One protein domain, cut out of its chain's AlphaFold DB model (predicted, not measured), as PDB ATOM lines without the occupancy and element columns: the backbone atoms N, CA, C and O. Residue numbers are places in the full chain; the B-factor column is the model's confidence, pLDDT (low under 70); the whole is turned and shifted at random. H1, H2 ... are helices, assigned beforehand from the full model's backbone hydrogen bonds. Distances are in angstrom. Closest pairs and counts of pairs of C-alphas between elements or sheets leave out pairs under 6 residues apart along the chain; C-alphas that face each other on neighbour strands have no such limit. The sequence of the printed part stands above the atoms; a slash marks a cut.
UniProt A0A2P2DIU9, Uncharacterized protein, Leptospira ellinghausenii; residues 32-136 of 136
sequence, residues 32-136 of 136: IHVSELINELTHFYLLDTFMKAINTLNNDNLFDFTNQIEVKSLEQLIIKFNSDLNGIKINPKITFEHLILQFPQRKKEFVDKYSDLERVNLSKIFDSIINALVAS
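This is residues 32 to 136 of the 136 residues of an uncharacterized protein of Leptospira ellinghausenii (UniProt A0A2P2DIU9). One long helix, H1, crosses a second long helix, H5, near the middle of each, and the shorter helices lie on two sides of this crossing: H2 folds back from the end of H1 and packs on the later part of H5, while H3 and H4 make a corner on the other side, H3 packing on H1 and H5 and H4 lying farther out. The first residues, 32 to 37, stick out beyond the rest. The printed part has 105 residues with five named helices, in the order H1, H2, H3, H4, H5, and no named strand; its class is all helix. The helix packing is mostly crossed: of the 4 touching pairs with a tilt, the corner of H3 and H4 left out, 0 are at a shallow tilt. The whole is compact, with a radius of gyration of the C-alphas of 13.7 A and spans of 45 by 31 by 21 A.

The longest helix is H1, residues 34 to 59. It is close to H5, residues 116 to 135, but not clearly touching: the closest C-alphas, those of Phe 50 and Phe 126, are 7.6 A apart, and the lines stand at a steep tilt of 57 degrees, opposite ways. H2, residues 71 to 84, only just touches H1, with 3 pairs of C-alphas within 8 A, and H1 does so with residues 49 to 53 alone. The closest C-alphas there are those of Thr 49 and Phe 81, 7.6 A apart; the two helices form a helical hairpin at a steep tilt of 40 degrees, opposite ways. H2 also touches H5, which meets it with residues 125 to 133 alone; the closest C-alphas, those of Ile 78 and Ile 129, are 5.7 A apart, at a steep tilt of 61 degrees, the same way. H3, residues 96 to 102, touches residues 43 to 47 of H1, the closest C-alphas being those of His 43 and Leu 99, 6.3 A apart, at a steep tilt of 59 degrees. H3 is about perpendicular to H5, at 80 degrees, and touches its residues 123 to 127; the closest C-alphas are those of Phe 96 and Ser 123, 5.5 A apart. H4, residues 104 to 113, touches H3 only at the corner by their link, and only just, with 3 pairs of C-alphas within 8 A; the closest, those of Ile 100 and Lys 107, are 5.4 A apart. H4 is apart from H1 and H2. In H1, H2, H4 and H5 every O i to N i+4 pair is within hydrogen-bond range; in H3 it is 2 of 3.

H1 begins at C-alpha 34, at (-38.421, 36.982, 24.416), and measures 37.0 A from first to last C-alpha, ending at C-alpha 59, at (-19.166, 62.897, 6.281). H2 is 19.9 A long. H3 has 7 residues and H4 has 10. H5 is 29.1 A long and ends at C-alpha 135, at (-15.347, 48.023, 31.763).

The two C-alphas farthest apart, those of Ile 32 and Asn 61, are 45.8 A apart. The printed part has no cut, and Ser 136 is the chain's last residue. The links from H1 to H2 and from H2 to H3 are long, with 11 residues each, while those from H3 to H4 and from H4 to H5 are tight. Residues 32 to 37, of which 34 to 37 belong to H1, stand free. The mean pLDDT of the printed part is 81.8; residues 33, 35, 60 to 70 and 136 are under 70.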
ATOM      1  N   ILE A  32     -40.960  32.311  25.725       70.06
ATOM      2  CA  ILE A  32     -39.711  31.546  25.723       70.06
ATOM      3  C   ILE A  32     -38.696  32.212  24.785       70.06
ATOM      4  O   ILE A  32     -37.513  32.251  25.112       70.06
ATOM      5  N   HIS A  33     -39.154  32.825  23.691       66.31
ATOM      6  CA  HIS A  33     -38.288  33.486  22.706       66.31
ATOM      7  C   HIS A  33     -38.042  34.984  22.984       66.31
ATOM      8  O   HIS A  33     -37.288  35.636  22.263       66.31
ATOM      9  N   VAL A  34     -38.611  35.557  24.057       70.12
ATOM     10  CA  VAL A  34     -38.421  36.982  24.416       70.12
ATOM     11  C   VAL A  34     -36.947  37.332  24.640       70.12
ATOM     12  O   VAL A  34     -36.505  38.406  24.241       70.12
ATOM     13  N   SER A  35     -36.159  36.441  25.248       69.75
ATOM     14  CA  SER A  35     -34.725  36.684  25.454       69.75
ATOM     15  C   SER A  35     -33.934  36.713  24.147       69.75
ATOM     16  O   SER A  35     -32.983  37.481  24.034       69.75
ATOM     17  N   GLU A  36     -34.323  35.889  23.172       71.25
ATOM     18  CA  GLU A  36     -33.690  35.850  21.850       71.25
ATOM     19  C   GLU A  36     -33.993  37.143  21.092       71.25
ATOM     20  O   GLU A  36     -33.071  37.795  20.609       71.25
ATOM     21  N   LEU A  37     -35.250  37.600  21.137       73.19
ATOM     22  CA  LEU A  37     -35.644  38.895  20.590       73.19
ATOM     23  C   LEU A  37     -34.859  40.052  21.221       73.19
ATOM     24  O   LEU A  37     -34.303  40.872  20.500       73.19
ATOM     25  N   ILE A  38     -34.777  40.128  22.553       76.75
ATOM     26  CA  ILE A  38     -34.011  41.188  23.237       76.75
ATOM     27  C   ILE A  38     -32.548  41.184  22.777       76.75
ATOM     28  O   ILE A  38     -31.958  42.248  22.580       76.75
ATOM     29  N   ASN A  39     -31.966  40.000  22.585       79.19
ATOM     30  CA  ASN A  39     -30.591  39.866  22.131       79.19
ATOM     31  C   ASN A  39     -30.411  40.347  20.681       79.19
ATOM     32  O   ASN A  39     -29.474  41.089  20.395       79.19
ATOM     33  N   GLU A  40     -31.323  39.994  19.777       77.19
ATOM     34  CA  GLU A  40     -31.289  40.462  18.387       77.19
ATOM     35  C   GLU A  40     -31.512  41.973  18.267       77.19
ATOM     36  O   GLU A  40     -30.796  42.647  17.527       77.19
ATOM     37  N   LEU A  41     -32.429  42.533  19.061       79.50
ATOM     38  CA  LEU A  41     -32.641  43.979  19.159       79.50
ATOM     39  C   LEU A  41     -31.392  44.701  19.664       79.50
ATOM     40  O   LEU A  41     -31.000  45.729  19.114       79.50
ATOM     41  N   THR A  42     -30.741  44.136  20.679       85.38
ATOM     42  CA  THR A  42     -29.480  44.652  21.218       85.38
ATOM     43  C   THR A  42     -28.394  44.662  20.145       85.38
ATOM     44  O   THR A  42     -27.723  45.674  19.952       85.38
ATOM     45  N   HIS A  43     -28.246  43.564  19.400       86.00
ATOM     46  CA  HIS A  43     -27.289  43.460  18.300       86.00
ATOM     47  C   HIS A  43     -27.575  44.460  17.176       86.00
ATOM     48  O   HIS A  43     -26.654  45.123  16.695       86.00
ATOM     49  N   PHE A  44     -28.842  44.601  16.781       83.88
ATOM     50  CA  PHE A  44     -29.252  45.570  15.770       83.88
ATOM     51  C   PHE A  44     -28.906  46.995  16.203       83.88
ATOM     52  O   PHE A  44     -28.279  47.737  15.449       83.88
ATOM     53  N   TYR A  45     -29.294  47.376  17.421       85.06
ATOM     54  CA  TYR A  45     -29.115  48.736  17.917       85.06
ATOM     55  C   TYR A  45     -27.632  49.084  18.098       85.06
ATOM     56  O   TYR A  45     -27.211  50.194  17.770       85.06
ATOM     57  N   LEU A  46     -26.823  48.111  18.524       89.12
ATOM     58  CA  LEU A  46     -25.372  48.244  18.608       89.12
ATOM     59  C   LEU A  46     -24.739  48.477  17.227       89.12
ATOM     60  O   LEU A  46     -23.932  49.395  17.066       89.12
ATOM     61  N   LEU A  47     -25.134  47.692  16.218       88.44
ATOM     62  CA  LEU A  47     -24.639  47.856  14.851       88.44
ATOM     63  C   LEU A  47     -25.089  49.187  14.231       88.44
ATOM     64  O   LEU A  47     -24.277  49.873  13.613       88.44
ATOM     65  N   ASP A  48     -26.361  49.567  14.382       86.38
ATOM     66  CA  ASP A  48     -26.899  50.809  13.813       86.38
ATOM     67  C   ASP A  48     -26.256  52.045  14.454       86.38
ATOM     68  O   ASP A  48     -25.831  52.950  13.733       86.38
ATOM     69  N   THR A  49     -26.102  52.050  15.783       88.38
ATOM     70  CA  THR A  49     -25.391  53.109  16.521       88.38
ATOM     71  C   THR A  49     -23.959  53.251  16.019       88.38
ATOM     72  O   THR A  49     -23.520  54.357  15.692       88.38
ATOM     73  N   PHE A  50     -23.254  52.126  15.859       90.12
ATOM     74  CA  PHE A  50     -21.891  52.144  15.346       90.12
ATOM     75  C   PHE A  50     -21.802  52.677  13.921       90.12
ATOM     76  O   PHE A  50     -21.063  53.624  13.654       90.12
ATOM     77  N   MET A  51     -22.610  52.145  13.010       86.25
ATOM     78  CA  MET A  51     -22.604  52.565  11.612       86.25
ATOM     79  C   MET A  51     -22.986  54.039  11.440       86.25
ATOM     80  O   MET A  51     -22.389  54.732  10.613       86.25
ATOM     81  N   LYS A  52     -23.941  54.551  12.228       85.25
ATOM     82  CA  LYS A  52     -24.283  55.981  12.258       85.25
ATOM     83  C   LYS A  52     -23.097  56.828  12.704       85.25
ATOM     84  O   LYS A  52     -22.777  57.794  12.020       85.25
ATOM     85  N   ALA A  53     -22.428  56.453  13.795       85.06
ATOM     86  CA  ALA A  53     -21.270  57.187  14.297       85.06
ATOM     87  C   ALA A  53     -20.142  57.256  13.255       85.06
ATOM     88  O   ALA A  53     -19.640  58.340  12.970       85.06
ATOM     89  N   ILE A  54     -19.812  56.129  12.616       84.25
ATOM     90  CA  ILE A  54     -18.801  56.079  11.550       84.25
ATOM     91  C   ILE A  54     -19.207  56.939  10.350       84.25
ATOM     92  O   ILE A  54     -18.389  57.690   9.827       84.25
ATOM     93  N   ASN A  55     -20.472  56.876   9.927       80.06
ATOM     94  CA  ASN A  55     -20.960  57.693   8.816       80.06
ATOM     95  C   ASN A  55     -20.890  59.195   9.120       80.06
ATOM     96  O   ASN A  55     -20.513  59.956   8.236       80.06
ATOM     97  N   THR A  56     -21.221  59.621  10.344       79.50
ATOM     98  CA  THR A  56     -21.072  61.021  10.768       79.50
ATOM     99  C   THR A  56     -19.612  61.457  10.700       79.50
ATOM    100  O   THR A  56     -19.306  62.448  10.048       79.50
ATOM    101  N   LEU A  57     -18.697  60.674  11.279       77.12
ATOM    102  CA  LEU A  57     -17.267  60.998  11.272       77.12
ATOM    103  C   LEU A  57     -16.672  61.068   9.857       77.12
ATOM    104  O   LEU A  57     -15.826  61.922   9.593       77.12
ATOM    105  N   ASN A  58     -17.131  60.198   8.953       73.19
ATOM    106  CA  ASN A  58     -16.716  60.202   7.551       73.19
ATOM    107  C   ASN A  58     -17.246  61.439   6.803       73.19
ATOM    108  O   ASN A  58     -16.498  62.122   6.116       73.19
ATOM    109  N   ASN A  59     -18.534  61.764   6.968       71.62
ATOM    110  CA  ASN A  59     -19.166  62.897   6.281       71.62
ATOM    111  C   ASN A  59     -18.599  64.250   6.720       71.62
ATOM    112  O   ASN A  59     -18.515  65.169   5.907       71.62
ATOM    113  N   ASP A  60     -18.190  64.364   7.981       65.00
ATOM    114  CA  ASP A  60     -17.577  65.582   8.500       65.00
ATOM    115  C   ASP A  60     -16.084  65.702   8.101       65.00
ATOM    116  O   ASP A  60     -15.422  66.663   8.491       65.00
ATOM    117  N   ASN A  61     -15.534  64.741   7.330       65.25
ATOM    118  CA  ASN A  61     -14.098  64.579   7.033       65.25
ATOM    119  C   ASN A  61     -13.215  64.613   8.295       65.25
ATOM    120  O   ASN A  61     -12.035  64.960   8.241       65.25
ATOM    121  N   LEU A  62     -13.791  64.273   9.450       58.47
ATOM    122  CA  LEU A  62     -13.104  64.321  10.738       58.47
ATOM    123  C   LEU A  62     -12.196  63.106  10.933       58.47
ATOM    124  O   LEU A  62     -11.358  63.120  11.831       58.47
ATOM    125  N   PHE A  63     -12.371  62.064  10.113       66.69
ATOM    126  CA  PHE A  63     -11.677  60.793  10.243       66.69
ATOM    127  C   PHE A  63     -11.197  60.234   8.914       66.69
ATOM    128  O   PHE A  63     -11.982  59.988   8.004       66.69
ATOM    129  N   ASP A  64      -9.904  59.929   8.869       67.31
ATOM    130  CA  ASP A  64      -9.322  59.043   7.875       67.31
ATOM    131  C   ASP A  64      -9.161  57.647   8.492       67.31
ATOM    132  O   ASP A  64      -8.248  57.393   9.279       67.31
ATOM    133  N   PHE A  65     -10.068  56.732   8.139       68.88
ATOM    134  CA  PHE A  65     -10.068  55.354   8.646       68.88
ATOM    135  C   PHE A  65      -8.934  54.492   8.080       68.88
ATOM    136  O   PHE A  65      -8.781  53.340   8.497       68.88
ATOM    137  N   THR A  66      -8.125  55.016   7.155       60.09
ATOM    138  CA  THR A  66      -6.887  54.351   6.731       60.09
ATOM    139  C   THR A  66      -5.759  54.526   7.754       60.09
ATOM    140  O   THR A  66      -4.863  53.683   7.821       60.09
ATOM    141  N   ASN A  67      -5.848  55.553   8.607       63.53
ATOM    142  CA  ASN A  67      -4.894  55.867   9.665       63.53
ATOM    143  C   ASN A  67      -5.428  55.489  11.061       63.53
ATOM    144  O   ASN A  67      -6.597  55.148  11.244       63.53
ATOM    145  N   GLN A  68      -4.549  55.493  12.070       61.38
ATOM    146  CA  GLN A  68      -4.966  55.237  13.452       61.38
ATOM    147  C   GLN A  68      -5.886  56.357  13.944       61.38
ATOM    148  O   GLN A  68      -5.582  57.536  13.770       61.38
ATOM    149  N   ILE A  69      -6.986  55.979  14.599       66.75
ATOM    150  CA  ILE A  69      -7.886  56.940  15.232       66.75
ATOM    151  C   ILE A  69      -7.164  57.686  16.352       66.75
ATOM    152  O   ILE A  69      -6.518  57.068  17.200       66.75
ATOM    153  N   GLU A  70      -7.316  59.011  16.387       66.88
ATOM    154  CA  GLU A  70      -6.844  59.811  17.513       66.88
ATOM    155  C   GLU A  70      -7.538  59.375  18.810       66.88
ATOM    156  O   GLU A  70      -8.766  59.296  18.885       66.88
ATOM    157  N   VAL A  71      -6.750  59.142  19.865       70.19
ATOM    158  CA  VAL A  71      -7.234  58.654  21.172       70.19
ATOM    159  C   VAL A  71      -8.402  59.490  21.708       70.19
ATOM    160  O   VAL A  71      -9.394  58.936  22.170       70.19
ATOM    161  N   LYS A  72      -8.333  60.821  21.571       72.44
ATOM    162  CA  LYS A  72      -9.386  61.740  22.035       72.44
ATOM    163  C   LYS A  72     -10.730  61.508  21.348       72.44
ATOM    164  O   LYS A  72     -11.780  61.648  21.969       72.44
ATOM    165  N   SER A  73     -10.718  61.164  20.070       76.38
ATOM    166  CA  SER A  73     -11.945  60.914  19.320       76.38
ATOM    167  C   SER A  73     -12.529  59.544  19.634       76.38
ATOM    168  O   SER A  73     -13.749  59.398  19.670       76.38
ATOM    169  N   LEU A  74     -11.679  58.556  19.934       82.62
ATOM    170  CA  LEU A  74     -12.136  57.274  20.464       82.62
ATOM    171  C   LEU A  74     -12.815  57.452  21.830       82.62
ATOM    172  O   LEU A  74     -13.884  56.894  22.052       82.62
ATOM    173  N   GLU A  75     -12.253  58.272  22.719       83.81
ATOM    174  CA  GLU A  75     -12.876  58.599  24.010       83.81
ATOM    175  C   GLU A  75     -14.246  59.272  23.834       83.81
ATOM    176  O   GLU A  75     -15.213  58.892  24.494       83.81
ATOM    177  N   GLN A  76     -14.368  60.224  22.904       82.50
ATOM    178  CA  GLN A  76     -15.651  60.861  22.588       82.50
ATOM    179  C   GLN A  76     -16.675  59.868  22.032       82.50
ATOM    180  O   GLN A  76     -17.848  59.921  22.410       82.50
ATOM    181  N   LEU A  77     -16.241  58.942  21.171       85.69
ATOM    182  CA  LEU A  77     -17.085  57.849  20.690       85.69
ATOM    183  C   LEU A  77     -17.559  56.967  21.846       85.69
ATOM    184  O   LEU A  77     -18.749  56.684  21.933       85.69
ATOM    185  N   ILE A  78     -16.672  56.585  22.765       88.94
ATOM    186  CA  ILE A  78     -17.029  55.769  23.934       88.94
ATOM    187  C   ILE A  78     -18.062  56.489  24.809       88.94
ATOM    188  O   ILE A  78     -19.068  55.887  25.176       88.94
ATOM    189  N   ILE A  79     -17.864  57.780  25.105       87.94
ATOM    190  CA  ILE A  79     -18.819  58.580  25.894       87.94
ATOM    191  C   ILE A  79     -20.188  58.613  25.209       87.94
ATOM    192  O   ILE A  79     -21.211  58.390  25.858       87.94
ATOM    193  N   LYS A  80     -20.208  58.854  23.893       86.19
ATOM    194  CA  LYS A  80     -21.446  58.863  23.114       86.19
ATOM    195  C   LYS A  80     -22.146  57.508  23.167       86.19
ATOM    196  O   LYS A  80     -23.337  57.461  23.442       86.19
ATOM    197  N   PHE A  81     -21.417  56.411  22.983       89.88
ATOM    198  CA  PHE A  81     -22.003  55.071  23.028       89.88
ATOM    199  C   PHE A  81     -22.515  54.708  24.418       89.88
ATOM    200  O   PHE A  81     -23.572  54.102  24.516       89.88
ATOM    201  N   ASN A  82     -21.821  55.104  25.487       87.38
ATOM    202  CA  ASN A  82     -22.312  54.896  26.851       87.38
ATOM    203  C   ASN A  82     -23.648  55.613  27.091       87.38
ATOM    204  O   ASN A  82     -24.528  55.076  27.758       87.38
ATOM    205  N   SER A  83     -23.819  56.807  26.517       85.69
ATOM    206  CA  SER A  83     -25.092  57.530  26.550       85.69
ATOM    207  C   SER A  83     -26.160  56.848  25.687       85.69
ATOM    208  O   SER A  83     -27.254  56.567  26.172       85.69
ATOM    209  N   ASP A  84     -25.843  56.560  24.422       83.19
ATOM    210  CA  ASP A  84     -26.792  56.033  23.431       83.19
ATOM    211  C   ASP A  84     -27.245  54.600  23.761       83.19
ATOM    212  O   ASP A  84     -28.379  54.227  23.462       83.19
ATOM    213  N   LEU A  85     -26.379  53.802  24.397       85.62
ATOM    214  CA  LEU A  85     -26.613  52.402  24.771       85.62
ATOM    215  C   LEU A  85     -26.936  52.224  26.262       85.62
ATOM    216  O   LEU A  85     -26.890  51.103  26.777       85.62
ATOM    217  N   ASN A  86     -27.264  53.302  26.975       84.56
ATOM    218  CA  ASN A  86     -27.577  53.228  28.396       84.56
ATOM    219  C   ASN A  86     -28.728  52.237  28.669       84.56
ATOM    220  O   ASN A  86     -29.786  52.289  28.042       84.56
ATOM    221  N   GLY A  87     -28.524  51.325  29.622       80.81
ATOM    222  CA  GLY A  87     -29.486  50.274  29.968       80.81
ATOM    223  C   GLY A  87     -29.479  49.051  29.043       80.81
ATOM    224  O   GLY A  87     -30.183  48.079  29.327       80.81
ATOM    225  N   ILE A  88     -28.669  49.044  27.979       82.19
ATOM    226  CA  ILE A  88     -28.494  47.886  27.098       82.19
ATOM    227  C   ILE A  88     -27.357  47.013  27.630       82.19
ATOM    228  O   ILE A  88     -26.217  47.448  27.778       82.19
ATOM    229  N   LYS A  89     -27.650  45.737  27.895       82.62
ATOM    230  CA  LYS A  89     -26.631  44.779  28.333       82.62
ATOM    231  C   LYS A  89     -25.823  44.283  27.135       82.62
ATOM    232  O   LYS A  89     -26.302  43.462  26.357       82.62
ATOM    233  N   ILE A  90     -24.580  44.735  27.029       83.56
ATOM    234  CA  ILE A  90     -23.673  44.348  25.945       83.56
ATOM    235  C   ILE A  90     -22.989  43.016  26.278       83.56
ATOM    236  O   ILE A  90     -22.497  42.801  27.388       83.56
ATOM    237  N   ASN A  91     -22.949  42.102  25.307       82.12
ATOM    238  CA  ASN A  91     -22.147  40.888  25.408       82.12
ATOM    239  C   ASN A  91     -20.672  41.230  25.122       82.12
ATOM    240  O   ASN A  91     -20.368  41.606  23.996       82.12
ATOM    241  N   PRO A  92     -19.737  41.034  26.065       81.19
ATOM    242  CA  PRO A  92     -18.334  41.416  25.880       81.19
ATOM    243  C   PRO A  92     -17.593  40.616  24.806       81.19
ATOM    244  O   PRO A  92     -16.487  40.974  24.422       81.19
ATOM    245  N   LYS A  93     -18.171  39.505  24.338       85.12
ATOM    246  CA  LYS A  93     -17.596  38.673  23.274       85.12
ATOM    247  C   LYS A  93     -18.158  39.005  21.892       85.12
ATOM    248  O   LYS A  93     -17.866  38.280  20.942       85.12
ATOM    249  N   ILE A  94     -19.020  40.018  21.785       88.38
ATOM    250  CA  ILE A  94     -19.583  40.424  20.502       88.38
ATOM    251  C   ILE A  94     -18.499  41.106  19.666       88.38
ATOM    252  O   ILE A  94     -17.848  42.031  20.142       88.38
ATOM    253  N   THR A  95     -18.306  40.648  18.430       90.69
ATOM    254  CA  THR A  95     -17.393  41.291  17.475       90.69
ATOM    255  C   THR A  95     -18.182  41.960  16.364       90.69
ATOM    256  O   THR A  95     -19.340  41.611  16.096       90.69
ATOM    257  N   PHE A  96     -17.537  42.900  15.679       91.31
ATOM    258  CA  PHE A  96     -18.152  43.580  14.549       91.31
ATOM    259  C   PHE A  96     -18.514  42.607  13.419       91.31
ATOM    260  O   PHE A  96     -19.617  42.665  12.872       91.31
ATOM    261  N   GLU A  97     -17.640  41.642  13.118       88.88
ATOM    262  CA  GLU A  97     -17.896  40.605  12.116       88.88
ATOM    263  C   GLU A  97     -19.106  39.753  12.493       88.88
ATOM    264  O   GLU A  97     -19.924  39.419  11.634       88.88
ATOM    265  N   HIS A  98     -19.242  39.411  13.778       86.88
ATOM    266  CA  HIS A  98     -20.381  38.638  14.249       86.88
ATOM    267  C   HIS A  98     -21.694  39.398  14.047       86.88
ATOM    268  O   HIS A  98     -22.662  38.809  13.571       86.88
ATOM    269  N   LEU A  99     -21.723  40.696  14.367       86.56
ATOM    270  CA  LEU A  99     -22.902  41.534  14.153       86.56
ATOM    271  C   LEU A  99     -23.229  41.667  12.674       86.56
ATOM    272  O   LEU A  99     -24.366  41.443  12.272       86.56
ATOM    273  N   ILE A 100     -22.247  41.998  11.839       84.69
ATOM    274  CA  ILE A 100     -22.532  42.320  10.444       84.69
ATOM    275  C   ILE A 100     -22.992  41.095   9.641       84.69
ATOM    276  O   ILE A 100     -23.791  41.229   8.716       84.69
ATOM    277  N   LEU A 101     -22.561  39.886  10.020       81.69
ATOM    278  CA  LEU A 101     -23.056  38.637   9.434       81.69
ATOM    279  C   LEU A 101     -24.542  38.382   9.714       81.69
ATOM    280  O   LEU A 101     -25.183  37.703   8.916       81.69
ATOM    281  N   GLN A 102     -25.092  38.933  10.800       80.25
ATOM    282  CA  GLN A 102     -26.518  38.819  11.126       80.25
ATOM    283  C   GLN A 102     -27.395  39.733  10.260       80.25
ATOM    284  O   GLN A 102     -28.597  39.510  10.170       80.25
ATOM    285  N   PHE A 103     -26.808  40.724   9.578       81.38
ATOM    286  CA  PHE A 103     -27.539  41.701   8.767       81.38
ATOM    287  C   PHE A 103     -26.970  41.766   7.335       81.38
ATOM    288  O   PHE A 103     -26.225  42.692   7.001       81.38
ATOM    289  N   PRO A 104     -27.326  40.813   6.446       78.12
ATOM    290  CA  PRO A 104     -26.714  40.666   5.120       78.12
ATOM    291  C   PRO A 104     -26.767  41.921   4.237       78.12
ATOM    292  O   PRO A 104     -25.814  42.202   3.510       78.12
ATOM    293  N   GLN A 105     -27.852  42.698   4.317       77.88
ATOM    294  CA  GLN A 105     -27.980  43.959   3.578       77.88
ATOM    295  C   GLN A 105     -26.948  44.994   4.054       77.88
ATOM    296  O   GLN A 105     -26.214  45.546   3.238       77.88
ATOM    297  N   ARG A 106     -26.800  45.165   5.377       79.56
ATOM    298  CA  ARG A 106     -25.789  46.049   5.982       79.56
ATOM    299  C   ARG A 106     -24.371  45.589   5.667       79.56
ATOM    300  O   ARG A 106     -23.506  46.415   5.401       79.56
ATOM    301  N   LYS A 107     -24.134  44.273   5.655       84.69
ATOM    302  CA  LYS A 107     -22.848  43.697   5.242       84.69
ATOM    303  C   LYS A 107     -22.490  44.087   3.818       84.69
ATOM    304  O   LYS A 107     -21.355  44.482   3.578       84.69
ATOM    305  N   LYS A 108     -23.438  43.972   2.886       85.00
ATOM    306  CA  LYS A 108     -23.211  44.350   1.491       85.00
ATOM    307  C   LYS A 108     -22.881  45.840   1.376       85.00
ATOM    308  O   LYS A 108     -21.837  46.171   0.834       85.00
ATOM    309  N   GLU A 109     -23.699  46.709   1.973       84.31
ATOM    310  CA  GLU A 109     -23.454  48.163   2.003       84.31
ATOM    311  C   GLU A 109     -22.070  48.507   2.568       84.31
ATOM    312  O   GLU A 109     -21.349  49.336   2.020       84.31
ATOM    313  N   PHE A 110     -21.682  47.853   3.663       86.69
ATOM    314  CA  PHE A 110     -20.389  48.055   4.301       86.69
ATOM    315  C   PHE A 110     -19.223  47.606   3.416       86.69
ATOM    316  O   PHE A 110     -18.216  48.306   3.317       86.69
ATOM    317  N   VAL A 111     -19.359  46.452   2.760       89.56
ATOM    318  CA  VAL A 111     -18.331  45.910   1.865       89.56
ATOM    319  C   VAL A 111     -18.164  46.768   0.612       89.56
ATOM    320  O   VAL A 111     -17.037  46.953   0.155       89.56
ATOM    321  N   ASP A 112     -19.260  47.310   0.087       89.00
ATOM    322  CA  ASP A 112     -19.244  48.177  -1.090       89.00
ATOM    323  C   ASP A 112     -18.672  49.572  -0.762       89.00
ATOM    324  O   ASP A 112     -18.072  50.211  -1.626       89.00
ATOM    325  N   LYS A 113     -18.836  50.048   0.482       86.94
ATOM    326  CA  LYS A 113     -18.422  51.395   0.910       86.94
ATOM    327  C   LYS A 113     -16.969  51.496   1.385       86.94
ATOM    328  O   LYS A 113     -16.354  52.534   1.161       86.94
ATOM    329  N   TYR A 114     -16.438  50.474   2.057       87.06
ATOM    330  CA  TYR A 114     -15.128  50.532   2.721       87.06
ATOM    331  C   TYR A 114     -14.151  49.498   2.153       87.06
ATOM    332  O   TYR A 114     -14.513  48.336   1.946       87.06
ATOM    333  N   SER A 115     -12.894  49.898   1.960       89.56
ATOM    334  CA  SER A 115     -11.785  49.023   1.559       89.56
ATOM    335  C   SER A 115     -11.436  47.991   2.637       89.56
ATOM    336  O   SER A 115     -11.757  48.165   3.810       89.56
ATOM    337  N   ASP A 116     -10.723  46.920   2.272       89.75
ATOM    338  CA  ASP A 116     -10.302  45.881   3.228       89.75
ATOM    339  C   ASP A 116      -9.571  46.442   4.457       89.75
ATOM    340  O   ASP A 116      -9.843  46.022   5.583       89.75
ATOM    341  N   LEU A 117      -8.676  47.414   4.254       88.12
ATOM    342  CA  LEU A 117      -7.920  48.036   5.341       88.12
ATOM    343  C   LEU A 117      -8.829  48.839   6.279       88.12
ATOM    344  O   LEU A 117      -8.739  48.686   7.497       88.12
ATOM    345  N   GLU A 118      -9.727  49.656   5.725       86.69
ATOM    346  CA  GLU A 118     -10.692  50.427   6.517       86.69
ATOM    347  C   GLU A 118     -11.607  49.498   7.311       86.69
ATOM    348  O   GLU A 118     -11.835  49.729   8.495       86.69
ATOM    349  N   ARG A 119     -12.071  48.398   6.704       89.75
ATOM    350  CA  ARG A 119     -12.893  47.399   7.396       89.75
ATOM    351  C   ARG A 119     -12.170  46.800   8.603       89.75
ATOM    352  O   ARG A 119     -12.758  46.728   9.676       89.75
ATOM    353  N   VAL A 120     -10.894  46.435   8.455       89.69
ATOM    354  CA  VAL A 120     -10.068  45.926   9.566       89.69
ATOM    355  C   VAL A 120      -9.910  46.968  10.673       89.69
ATOM    356  O   VAL A 120      -9.971  46.630  11.857       89.69
ATOM    357  N   ASN A 121      -9.700  48.234  10.315       87.25
ATOM    358  CA  ASN A 121      -9.564  49.303  11.299       87.25
ATOM    359  C   ASN A 121     -10.886  49.553  12.035       87.25
ATOM    360  O   ASN A 121     -10.884  49.643  13.261       87.25
ATOM    361  N   LEU A 122     -12.012  49.569  11.320       89.25
ATOM    362  CA  LEU A 122     -13.351  49.693  11.896       89.25
ATOM    363  C   LEU A 122     -13.670  48.555  12.871       89.25
ATOM    364  O   LEU A 122     -14.169  48.838  13.960       89.25
ATOM    365  N   SER A 123     -13.295  47.310  12.563       91.50
ATOM    366  CA  SER A 123     -13.423  46.199  13.515       91.50
ATOM    367  C   SER A 123     -12.624  46.433  14.802       91.50
ATOM    368  O   SER A 123     -13.153  46.264  15.896       91.50
ATOM    369  N   LYS A 124     -11.375  46.913  14.708       89.81
ATOM    370  CA  LYS A 124     -10.553  47.220  15.899       89.81
ATOM    371  C   LYS A 124     -11.139  48.353  16.741       89.81
ATOM    372  O   LYS A 124     -11.057  48.320  17.970       89.81
ATOM    373  N   ILE A 125     -11.700  49.369  16.088       89.06
ATOM    374  CA  ILE A 125     -12.365  50.491  16.761       89.06
ATOM    375  C   ILE A 125     -13.591  49.974  17.504       89.06
ATOM    376  O   ILE A 125     -13.765  50.286  18.680       89.06
ATOM    377  N   PHE A 126     -14.402  49.148  16.842       92.00
ATOM    378  CA  PHE A 126     -15.559  48.511  17.449       92.00
ATOM    379  C   PHE A 126     -15.165  47.714  18.696       92.00
ATOM    380  O   PHE A 126     -15.700  47.974  19.771       92.00
ATOM    381  N   ASP A 127     -14.174  46.827  18.593       91.56
ATOM    382  CA  ASP A 127     -13.701  46.030  19.729       91.56
ATOM    383  C   ASP A 127     -13.207  46.916  20.883       91.56
ATOM    384  O   ASP A 127     -13.466  46.636  22.054       91.56
ATOM    385  N   SER A 128     -12.524  48.018  20.566       89.94
ATOM    386  CA  SER A 128     -12.048  48.980  21.569       89.94
ATOM    387  C   SER A 128     -13.207  49.657  22.303       89.94
ATOM    388  O   SER A 128     -13.163  49.791  23.525       89.94
ATOM    389  N   ILE A 129     -14.265  50.028  21.574       90.44
ATOM    390  CA  ILE A 129     -15.489  50.591  22.150       90.44
ATOM    391  C   ILE A 129     -16.170  49.557  23.050       90.44
ATOM    392  O   ILE A 129     -16.437  49.859  24.206       90.44
ATOM    393  N   ILE A 130     -16.400  48.328  22.574       91.94
ATOM    394  CA  ILE A 130     -17.055  47.278  23.372       91.94
ATOM    395  C   ILE A 130     -16.296  47.001  24.666       91.94
ATOM    396  O   ILE A 130     -16.905  46.953  25.733       91.94
ATOM    397  N   ASN A 131     -14.971  46.864  24.594       90.25
ATOM    398  CA  ASN A 131     -14.149  46.637  25.779       90.25
ATOM    399  C   ASN A 131     -14.265  47.786  26.790       90.25
ATOM    400  O   ASN A 131     -14.325  47.531  27.991       90.25
ATOM    401  N   ALA A 132     -14.335  49.032  26.318       89.00
ATOM    402  CA  ALA A 132     -14.517  50.190  27.186       89.00
ATOM    403  C   ALA A 132     -15.913  50.226  27.831       89.00
ATOM    404  O   ALA A 132     -16.007  50.438  29.036       89.00
ATOM    405  N   LEU A 133     -16.975  49.960  27.062       88.00
ATOM    406  CA  LEU A 133     -18.361  49.950  27.557       88.00
ATOM    407  C   LEU A 133     -18.623  48.828  28.573       88.00
ATOM    408  O   LEU A 133     -19.467  48.961  29.450       88.00
ATOM    409  N   VAL A 134     -17.922  47.701  28.453       86.69
ATOM    410  CA  VAL A 134     -18.018  46.581  29.404       86.69
ATOM    411  C   VAL A 134     -17.246  46.866  30.697       86.69
ATOM    412  O   VAL A 134     -17.578  46.312  31.743       86.69
ATOM    413  N   ALA A 135     -16.189  47.678  30.621       81.50
ATOM    414  CA  ALA A 135     -15.347  48.023  31.763       81.50
ATOM    415  C   ALA A 135     -15.915  49.165  32.627       81.50
ATOM    416  O   ALA A 135     -15.466  49.324  33.764       81.50
ATOM    417  N   SER A 136     -16.849  49.958  32.086       69.88
ATOM    418  CA  SER A 136     -17.570  51.039  32.777       69.88
ATOM    419  C   SER A 136     -18.768  50.543  33.574       69.88
ATOM    420  O   SER A 136     -18.967  51.070  34.690       69.88
TER     421      SER A 136